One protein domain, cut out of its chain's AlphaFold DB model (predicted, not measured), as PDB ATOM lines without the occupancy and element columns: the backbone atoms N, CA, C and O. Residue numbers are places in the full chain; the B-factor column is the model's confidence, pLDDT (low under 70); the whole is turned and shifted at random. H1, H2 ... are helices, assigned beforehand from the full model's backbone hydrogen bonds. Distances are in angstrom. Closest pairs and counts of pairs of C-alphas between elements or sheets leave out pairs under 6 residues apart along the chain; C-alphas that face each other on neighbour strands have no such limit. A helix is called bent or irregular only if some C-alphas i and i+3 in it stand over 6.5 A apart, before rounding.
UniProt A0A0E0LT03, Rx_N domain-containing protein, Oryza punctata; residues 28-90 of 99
ATOM      1  N   VAL A  28     -35.670   7.723  18.658       91.62
ATOM      2  CA  VAL A  28     -34.247   7.642  18.290       91.62
ATOM      3  C   VAL A  28     -34.033   8.134  16.862       91.62
ATOM      4  O   VAL A  28     -33.129   8.930  16.637       91.62
ATOM      5  N   MET A  29     -34.877   7.717  15.915       92.94
ATOM      6  CA  MET A  29     -34.804   8.178  14.527       92.94
ATOM      7  C   MET A  29     -34.962   9.698  14.431       92.94
ATOM      8  O   MET A  29     -34.181  10.343  13.736       92.94
ATOM      9  N   MET A  30     -35.914  10.277  15.167       93.81
ATOM     10  CA  MET A  30     -36.117  11.726  15.217       93.81
ATOM     11  C   MET A  30     -34.895  12.462  15.781       93.81
ATOM     12  O   MET A  30     -34.466  13.460  15.209       93.81
ATOM     13  N   LEU A  31     -34.303  11.965  16.873       88.88
ATOM     14  CA  LEU A  31     -33.098  12.559  17.464       88.88
ATOM     15  C   LEU A  31     -31.875  12.444  16.543       88.88
ATOM     16  O   LEU A  31     -31.089  13.386  16.462       88.88
ATOM     17  N   CYS A  32     -31.708  11.308  15.860       90.12
ATOM     18  CA  CYS A  32     -30.641  11.118  14.880       90.12
ATOM     19  C   CYS A  32     -30.795  12.075  13.694       90.12
ATOM     20  O   CYS A  32     -29.838  12.779  13.390       90.12
ATOM     21  N   GLY A  33     -31.991  12.165  13.100       93.56
ATOM     22  CA  GLY A  33     -32.256  13.090  11.994       93.56
ATOM     23  C   GLY A  33     -32.043  14.550  12.396       93.56
ATOM     24  O   GLY A  33     -31.336  15.281  11.720       93.56
ATOM     25  N   PHE A  34     -32.526  14.949  13.577       89.56
ATOM     26  CA  PHE A  34     -32.295  16.302  14.086       89.56
ATOM     27  C   PHE A  34     -30.804  16.626  14.277       89.56
ATOM     28  O   PHE A  34     -30.369  17.748  14.024       89.56
ATOM     29  N   LYS A  35     -29.997  15.654  14.723       89.69
ATOM     30  CA  LYS A  35     -28.544  15.829  14.833       89.69
ATOM     31  C   LYS A  35     -27.902  16.027  13.454       89.69
ATOM     32  O   LYS A  35     -27.043  16.894  13.328       89.69
ATOM     33  N   GLU A  36     -28.299  15.229  12.465       94.44
ATOM     34  CA  GLU A  36     -27.811  15.335  11.083       94.44
ATOM     35  C   GLU A  36     -28.150  16.708  10.482       94.44
ATOM     36  O   GLU A  36     -27.258  17.371   9.958       94.44
ATOM     37  N   ASP A  37     -29.381  17.195  10.673       92.12
ATOM     38  CA  ASP A  37     -29.816  18.522  10.213       92.12
ATOM     39  C   ASP A  37     -28.959  19.658  10.812       92.12
ATOM     40  O   ASP A  37     -28.581  20.612  10.125       92.12
ATOM     41  N   LEU A  38     -28.621  19.573  12.107       91.19
ATOM     42  CA  LEU A  38     -27.757  20.559  12.767       91.19
ATOM     43  C   LEU A  38     -26.312  20.516  12.249       91.19
ATOM     44  O   LEU A  38     -25.655  21.558  12.175       91.19
ATOM     45  N   GLU A  39     -25.810  19.330  11.910       93.56
ATOM     46  CA  GLU A  39     -24.473  19.146  11.341       93.56
ATOM     47  C   GLU A  39     -24.402  19.731   9.919       93.56
ATOM     48  O   GLU A  39     -23.498  20.512   9.624       93.56
ATOM     49  N   GLU A  40     -25.420  19.495   9.085       95.19
ATOM     50  CA  GLU A  40     -25.528  20.101   7.750       95.19
ATOM     51  C   GLU A  40     -25.644  21.635   7.810       95.19
ATOM     52  O   GLU A  40     -25.003  22.360   7.036       95.19
ATOM     53  N   MET A  41     -26.420  22.162   8.765       92.81
ATOM     54  CA  MET A  41     -26.520  23.606   8.981       92.81
ATOM     55  C   MET A  41     -25.166  24.208   9.381       92.81
ATOM     56  O   MET A  41     -24.793  25.273   8.879       92.81
ATOM     57  N   LYS A  42     -24.403  23.527  10.244       92.19
ATOM     58  CA  LYS A  42     -23.051  23.945  10.634       92.19
ATOM     59  C   LYS A  42     -22.114  24.000   9.425       92.19
ATOM     60  O   LYS A  42     -21.463  25.024   9.220       92.19
ATOM     61  N   ASP A  43     -22.078  22.954   8.606       95.31
ATOM     62  CA  ASP A  43     -21.211  22.885   7.421       95.31
ATOM     63  C   ASP A  43     -21.565  23.963   6.384       95.31
ATOM     64  O   ASP A  43     -20.689  24.580   5.759       95.31
ATOM     65  N   THR A  44     -22.859  24.260   6.242       92.94
ATOM     66  CA  THR A  44     -23.347  25.361   5.405       92.94
ATOM     67  C   THR A  44     -22.833  26.709   5.914       92.94
ATOM     68  O   THR A  44     -22.279  27.491   5.138       92.94
ATOM     69  N   LEU A  45     -22.957  26.983   7.216       91.31
ATOM     70  CA  LEU A  45     -22.475  28.227   7.822       91.31
ATOM     71  C   LEU A  45     -20.949  28.378   7.702       91.31
ATOM     72  O   LEU A  45     -20.463  29.470   7.398       91.31
ATOM     73  N   GLU A  46     -20.188  27.295   7.872       92.25
ATOM     74  CA  GLU A  46     -18.735  27.295   7.663       92.25
ATOM     75  C   GLU A  46     -18.374  27.603   6.203       92.25
ATOM     76  O   GLU A  46     -17.517  28.449   5.937       92.25
ATOM     77  N   SER A  47     -19.087  27.003   5.248       92.06
ATOM     78  CA  SER A  47     -18.923  27.300   3.821       92.06
ATOM     79  C   SER A  47     -19.191  28.779   3.524       92.06
ATOM     80  O   SER A  47     -18.414  29.427   2.817       92.06
ATOM     81  N   MET A  48     -20.234  29.361   4.121       89.25
ATOM     82  CA  MET A  48     -20.538  30.790   3.995       89.25
ATOM     83  C   MET A  48     -19.438  31.678   4.594       89.25
ATOM     84  O   MET A  48     -19.100  32.713   4.013       89.25
ATOM     85  N   ALA A  49     -18.829  31.272   5.713       89.00
ATOM     86  CA  ALA A  49     -17.715  31.992   6.331       89.00
ATOM     87  C   ALA A  49     -16.501  32.112   5.394       89.00
ATOM     88  O   ALA A  49     -15.816  33.137   5.398       89.00
ATOM     89  N   THR A  50     -16.260  31.114   4.537       89.62
ATOM     90  CA  THR A  50     -15.147  31.166   3.572       89.62
ATOM     91  C   THR A  50     -15.339  32.227   2.487       89.62
ATOM     92  O   THR A  50     -14.377  32.886   2.090       89.62
ATOM     93  N   VAL A  51     -16.579  32.445   2.036       89.94
ATOM     94  CA  VAL A  51     -16.897  33.411   0.968       89.94
ATOM     95  C   VAL A  51     -17.152  34.824   1.500       89.94
ATOM     96  O   VAL A  51     -17.093  35.796   0.746       89.94
ATOM     97  N   LEU A  52     -17.385  34.959   2.810       92.50
ATOM     98  CA  LEU A  52     -17.723  36.219   3.476       92.50
ATOM     99  C   LEU A  52     -16.651  37.303   3.302       92.50
ATOM    100  O   LEU A  52     -16.997  38.462   3.097       92.50
ATOM    101  N   LYS A  53     -15.363  36.937   3.297       90.25
ATOM    102  CA  LYS A  53     -14.264  37.903   3.111       90.25
ATOM    103  C   LYS A  53     -14.284  38.573   1.730       90.25
ATOM    104  O   LYS A  53     -14.009  39.766   1.618       90.25
ATOM    105  N   ASP A  54     -14.590  37.814   0.678       93.44
ATOM    106  CA  ASP A  54     -14.727  38.363  -0.679       93.44
ATOM    107  C   ASP A  54     -16.008  39.197  -0.807       93.44
ATOM    108  O   ASP A  54     -15.985  40.325  -1.309       93.44
ATOM    109  N   ALA A  55     -17.113  38.679  -0.263       92.69
ATOM    110  CA  ALA A  55     -18.393  39.371  -0.255       92.69
ATOM    111  C   ALA A  55     -18.321  40.722   0.480       92.69
ATOM    112  O   ALA A  55     -18.849  41.718  -0.013       92.69
ATOM    113  N   GLU A  56     -17.632  40.796   1.621       93.19
ATOM    114  CA  GLU A  56     -17.451  42.036   2.382       93.19
ATOM    115  C   GLU A  56     -16.729  43.103   1.551       93.19
ATOM    116  O   GLU A  56     -17.196  44.241   1.467       93.19
ATOM    117  N   ARG A  57     -15.658  42.730   0.840       96.00
ATOM    118  CA  ARG A  57     -14.946  43.648  -0.062       96.00
ATOM    119  C   ARG A  57     -15.848  44.162  -1.186       96.00
ATOM    120  O   ARG A  57     -15.815  45.352  -1.493       96.00
ATOM    121  N   ARG A  58     -16.648  43.283  -1.796       97.00
ATOM    122  CA  ARG A  58     -17.565  43.639  -2.896       97.00
ATOM    123  C   ARG A  58     -18.736  44.505  -2.436       97.00
ATOM    124  O   ARG A  58     -19.209  45.344  -3.198       97.00
ATOM    125  N   SER A  59     -19.164  44.363  -1.182       96.00
ATOM    126  CA  SER A  59     -20.295  45.108  -0.612       96.00
ATOM    127  C   SER A  59     -20.106  46.630  -0.580       96.00
ATOM    128  O   SER A  59     -21.089  47.364  -0.511       96.00
ATOM    129  N   VAL A  60     -18.860  47.112  -0.674       96.06
ATOM    130  CA  VAL A  60     -18.533  48.546  -0.743       96.06
ATOM    131  C   VAL A  60     -19.085  49.189  -2.017       96.06
ATOM    132  O   VAL A  60     -19.466  50.356  -2.005       96.06
ATOM    133  N   THR A  61     -19.118  48.436  -3.117       96.88
ATOM    134  CA  THR A  61     -19.497  48.942  -4.443       96.88
ATOM    135  C   THR A  61     -20.749  48.277  -5.005       96.88
ATOM    136  O   THR A  61     -21.405  48.853  -5.868       96.88
ATOM    137  N   GLU A  62     -21.089  47.073  -4.543       97.75
ATOM    138  CA  GLU A  62     -22.230  46.296  -5.025       97.75
ATOM    139  C   GLU A  62     -23.356  46.272  -3.978       97.75
ATOM    140  O   GLU A  62     -23.325  45.500  -3.016       97.75
ATOM    141  N   GLU A  63     -24.396  47.091  -4.181       97.06
ATOM    142  CA  GLU A  63     -25.541  47.185  -3.257       97.06
ATOM    143  C   GLU A  63     -26.278  45.850  -3.066       97.06
ATOM    144  O   GLU A  63     -26.771  45.556  -1.974       97.06
ATOM    145  N   SER A  64     -26.332  45.014  -4.105       97.12
ATOM    146  CA  SER A  64     -26.928  43.676  -4.037       97.12
ATOM    147  C   SER A  64     -26.176  42.762  -3.065       97.12
ATOM    148  O   SER A  64     -26.808  42.042  -2.288       97.12
ATOM    149  N   VAL A  65     -24.842  42.834  -3.052       96.44
ATOM    150  CA  VAL A  65     -23.987  42.081  -2.124       96.44
ATOM    151  C   VAL A  65     -24.153  42.611  -0.703       96.44
ATOM    152  O   VAL A  65     -24.311  41.823   0.229       96.44
ATOM    153  N   LEU A  66     -24.219  43.934  -0.524       96.12
ATOM    154  CA  LEU A  66     -24.501  44.543   0.778       96.12
ATOM    155  C   LEU A  66     -25.863  44.105   1.339       96.12
ATOM    156  O   LEU A  66     -25.973  43.779   2.523       96.12
ATOM    157  N   LEU A  67     -26.908  44.085   0.506       97.19
ATOM    158  CA  LEU A  67     -28.235  43.619   0.907       97.19
ATOM    159  C   LEU A  67     -28.216  42.136   1.295       97.19
ATOM    160  O   LEU A  67     -28.812  41.765   2.309       97.19
ATOM    161  N   TRP A  68     -27.530  41.296   0.518       95.62
ATOM    162  CA  TRP A  68     -27.392  39.873   0.821       95.62
ATOM    163  C   TRP A  68     -26.667  39.641   2.155       95.62
ATOM    164  O   TRP A  68     -27.175  38.900   2.992       95.62
ATOM    165  N   LEU A  69     -25.564  40.351   2.417       95.00
ATOM    166  CA  LEU A  69     -24.835  40.265   3.690       95.00
ATOM    167  C   LEU A  69     -25.679  40.696   4.894       95.00
ATOM    168  O   LEU A  69     -25.616  40.063   5.947       95.00
ATOM    169  N   LYS A  70     -26.506  41.741   4.752       95.00
ATOM    170  CA  LYS A  70     -27.445  42.151   5.810       95.00
ATOM    171  C   LYS A  70     -28.455  41.049   6.127       95.00
ATOM    172  O   LYS A  70     -28.718  40.784   7.295       95.00
ATOM    173  N   ARG A  71     -29.004  40.393   5.100       95.25
ATOM    174  CA  ARG A  71     -29.943  39.274   5.276       95.25
ATOM    175  C   ARG A  71     -29.271  38.065   5.914       95.25
ATOM    176  O   ARG A  71     -29.846  37.484   6.825       95.25
ATOM    177  N   LEU A  72     -28.058  37.735   5.477       93.25
ATOM    178  CA  LEU A  72     -27.270  36.656   6.063       93.25
ATOM    179  C   LEU A  72     -27.001  36.903   7.550       93.25
ATOM    180  O   LEU A  72     -27.211  36.016   8.369       93.25
ATOM    181  N   LYS A  73     -26.592  38.124   7.907       92.06
ATOM    182  CA  LYS A  73     -26.379  38.518   9.303       92.06
ATOM    183  C   LYS A  73     -27.643  38.342  10.146       92.06
ATOM    184  O   LYS A  73     -27.553  37.802  11.239       92.06
ATOM    185  N   ASN A  74     -28.800  38.775   9.644       95.31
ATOM    186  CA  ASN A  74     -30.066  38.600  10.359       95.31
ATOM    187  C   ASN A  74     -30.404  37.116  10.555       95.31
ATOM    188  O   ASN A  74     -30.662  36.710  11.677       95.31
ATOM    189  N   ALA A  75     -30.302  36.302   9.501       93.06
ATOM    190  CA  ALA A  75     -30.560  34.865   9.598       93.06
ATOM    191  C   ALA A  75     -29.616  34.159  10.591       93.06
ATOM    192  O   ALA A  75     -30.039  33.266  11.316       93.06
ATOM    193  N   ALA A  76     -28.345  34.571  10.658       91.56
ATOM    194  CA  ALA A  76     -27.396  34.037  11.632       91.56
ATOM    195  C   ALA A  76     -27.786  34.377  13.083       91.56
ATOM    196  O   ALA A  76     -27.608  33.537  13.963       91.56
ATOM    197  N   TYR A  77     -28.340  35.571  13.334       92.19
ATOM    198  CA  TYR A  77     -28.893  35.906  14.650       92.19
ATOM    199  C   TYR A  77     -30.138  35.090  14.969       92.19
ATOM    200  O   TYR A  77     -30.195  34.520  16.050       92.19
ATOM    201  N   ASP A  78     -31.068  34.949  14.022       93.56
ATOM    202  CA  ASP A  78     -32.274  34.137  14.224       93.56
ATOM    203  C   ASP A  78     -31.905  32.686  14.602       93.56
ATOM    204  O   ASP A  78     -32.496  32.101  15.508       93.56
ATOM    205  N   ILE A  79     -30.885  32.107  13.951       91.50
ATOM    206  CA  ILE A  79     -30.360  30.773  14.290       91.50
ATOM    207  C   ILE A  79     -29.726  30.755  15.688       91.50
ATOM    208  O   ILE A  79     -29.970  29.814  16.443       91.50
ATOM    209  N   SER A  80     -28.925  31.766  16.043       90.06
ATOM    210  CA  SER A  80     -28.305  31.867  17.373       90.06
ATOM    211  C   SER A  80     -29.358  31.921  18.478       90.06
ATOM    212  O   SER A  80     -29.286  31.134  19.418       90.06
ATOM    213  N   ASP A  81     -30.365  32.781  18.326       90.94
ATOM    214  CA  ASP A  81     -31.441  32.957  19.302       90.94
ATOM    215  C   ASP A  81     -32.240  31.651  19.474       90.94
ATOM    216  O   ASP A  81     -32.505  31.221  20.598       90.94
ATOM    217  N   MET A  82     -32.551  30.950  18.374       89.62
ATOM    218  CA  MET A  82     -33.210  29.637  18.432       89.62
ATOM    219  C   MET A  82     -32.373  28.581  19.172       89.62
ATOM    220  O   MET A  82     -32.921  27.777  19.934       89.62
ATOM    221  N   LEU A  83     -31.052  28.555  18.956       86.88
ATOM    222  CA  LEU A  83     -30.151  27.620  19.638       86.88
ATOM    223  C   LEU A  83     -30.013  27.948  21.131       86.88
ATOM    224  O   LEU A  83     -30.004  27.027  21.952       86.88
ATOM    225  N   ASP A  84     -29.954  29.228  21.491       87.69
ATOM    226  CA  ASP A  84     -29.913  29.680  22.883       87.69
ATOM    227  C   ASP A  84     -31.209  29.308  23.622       87.69
ATOM    228  O   ASP A  84     -31.163  28.726  24.711       87.69
ATOM    229  N   GLU A  85     -32.375  29.518  23.000       87.06
ATOM    230  CA  GLU A  85     -33.666  29.078  23.545       87.06
ATOM    231  C   GLU A  85     -33.727  27.560  23.771       87.06
ATOM    232  O   GLU A  85     -34.282  27.090  24.775       87.06
ATOM    233  N   PHE A  86     -33.167  26.773  22.848       79.88
ATOM    234  CA  PHE A  86     -33.100  25.320  22.983       79.88
ATOM    235  C   PHE A  86     -32.226  24.909  24.177       79.88
ATOM    236  O   PHE A  86     -32.622  24.069  24.994       79.88
ATOM    237  N   GLN A  87     -31.057  25.538  24.326       78.38
ATOM    238  CA  GLN A  87     -30.145  25.274  25.437       78.38
ATOM    239  C   GLN A  87     -30.743  25.683  26.788       78.38
ATOM    240  O   GLN A  87     -30.589  24.951  27.768       78.38
ATOM    241  N   ASP A  88     -31.475  26.790  26.868       74.75
ATOM    242  CA  ASP A  88     -32.084  27.239  28.123       74.75
ATOM    243  C   ASP A  88     -33.305  26.406  28.541       74.75
ATOM    244  O   ASP A  88     -33.477  26.105  29.731       74.75
ATOM    245  N   LYS A  89     -34.102  25.908  27.586       64.75
ATOM    246  CA  LYS A  89     -35.163  24.925  27.880       64.75
ATOM    247  C   LYS A  89     -34.603  23.611  28.433       64.75
ATOM    248  O   LYS A  89     -35.242  22.997  29.286       64.75
ATOM    249  N   SER A  90     -33.388  23.223  28.040       61.94
ATOM    250  CA  SER A  90     -32.713  22.050  28.614       61.94
ATOM    251  C   SER A  90     -32.290  22.249  30.080       61.94
ATOM    252  O   SER A  90     -32.325  21.302  30.868       61.94
TER     253      SER A  90
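Overview. This is residues 28 to 90 of the 99 residues of the protein "Rx_N domain-containing protein" of Oryza punctata (UniProt A0A0E0LT03). Two long helices, H1 and H2, make a narrow helical hairpin that meets only near the turn and spreads toward its open end as a slender V. H1, the longest helix, has a kink of 45 degrees near residue 51, and beyond this kink it comes up to the first turns of H2. The free arms are residues 28 to 40 of H1 and 80 to 90 of H2. The printed part has 63 residues with two named helices, H1 then H2, and no named strand; its class is all helix. It is loose, with a radius of gyration of the C-alphas of 15.1 A, and its outline is a rod spanning 49 by 21 by 14 A.

Arrangement. H1, residues 28 to 58, touches H2, residues 63 to 90, with 7 pairs of C-alphas within 8 A. The closest C-alphas are those of Ala 55 and Val 65, 6.5 A apart. H1 touches H2 with residues 55 to 58 alone, and H2 touches H1 with residues 65 to 69 alone. Their lines stand at a shallow tilt of 32 degrees, opposite ways, and their centres are 12.1 A apart. The two form a helical hairpin. In H2 every O i to N i+4 pair is within hydrogen-bond range; in H1 24 of 27 are.

Along the chain. H1 begins at C-alpha 28 at (-34.247, 7.642, 18.290) and is 45.0 A long from first to last C-alpha. It is irregular, but only just: C-alphas 50 and 53 are 6.8 A apart. H2 is 41.2 A long and ends at C-alpha 90 at (-32.713, 22.050, 28.614).

Size, cuts and confidence. The C-alphas of Val 28 and Thr 61, the two farthest apart, are 49.4 A apart. Without the stretches that stand free, the body has 39 residues and spans 29 by 19 by 10 A. The link from H1 to H2, 4 residues, is tight. The printed part has no cut. Its mean pLDDT is 91.2, and residues 89 to 90 are under 70.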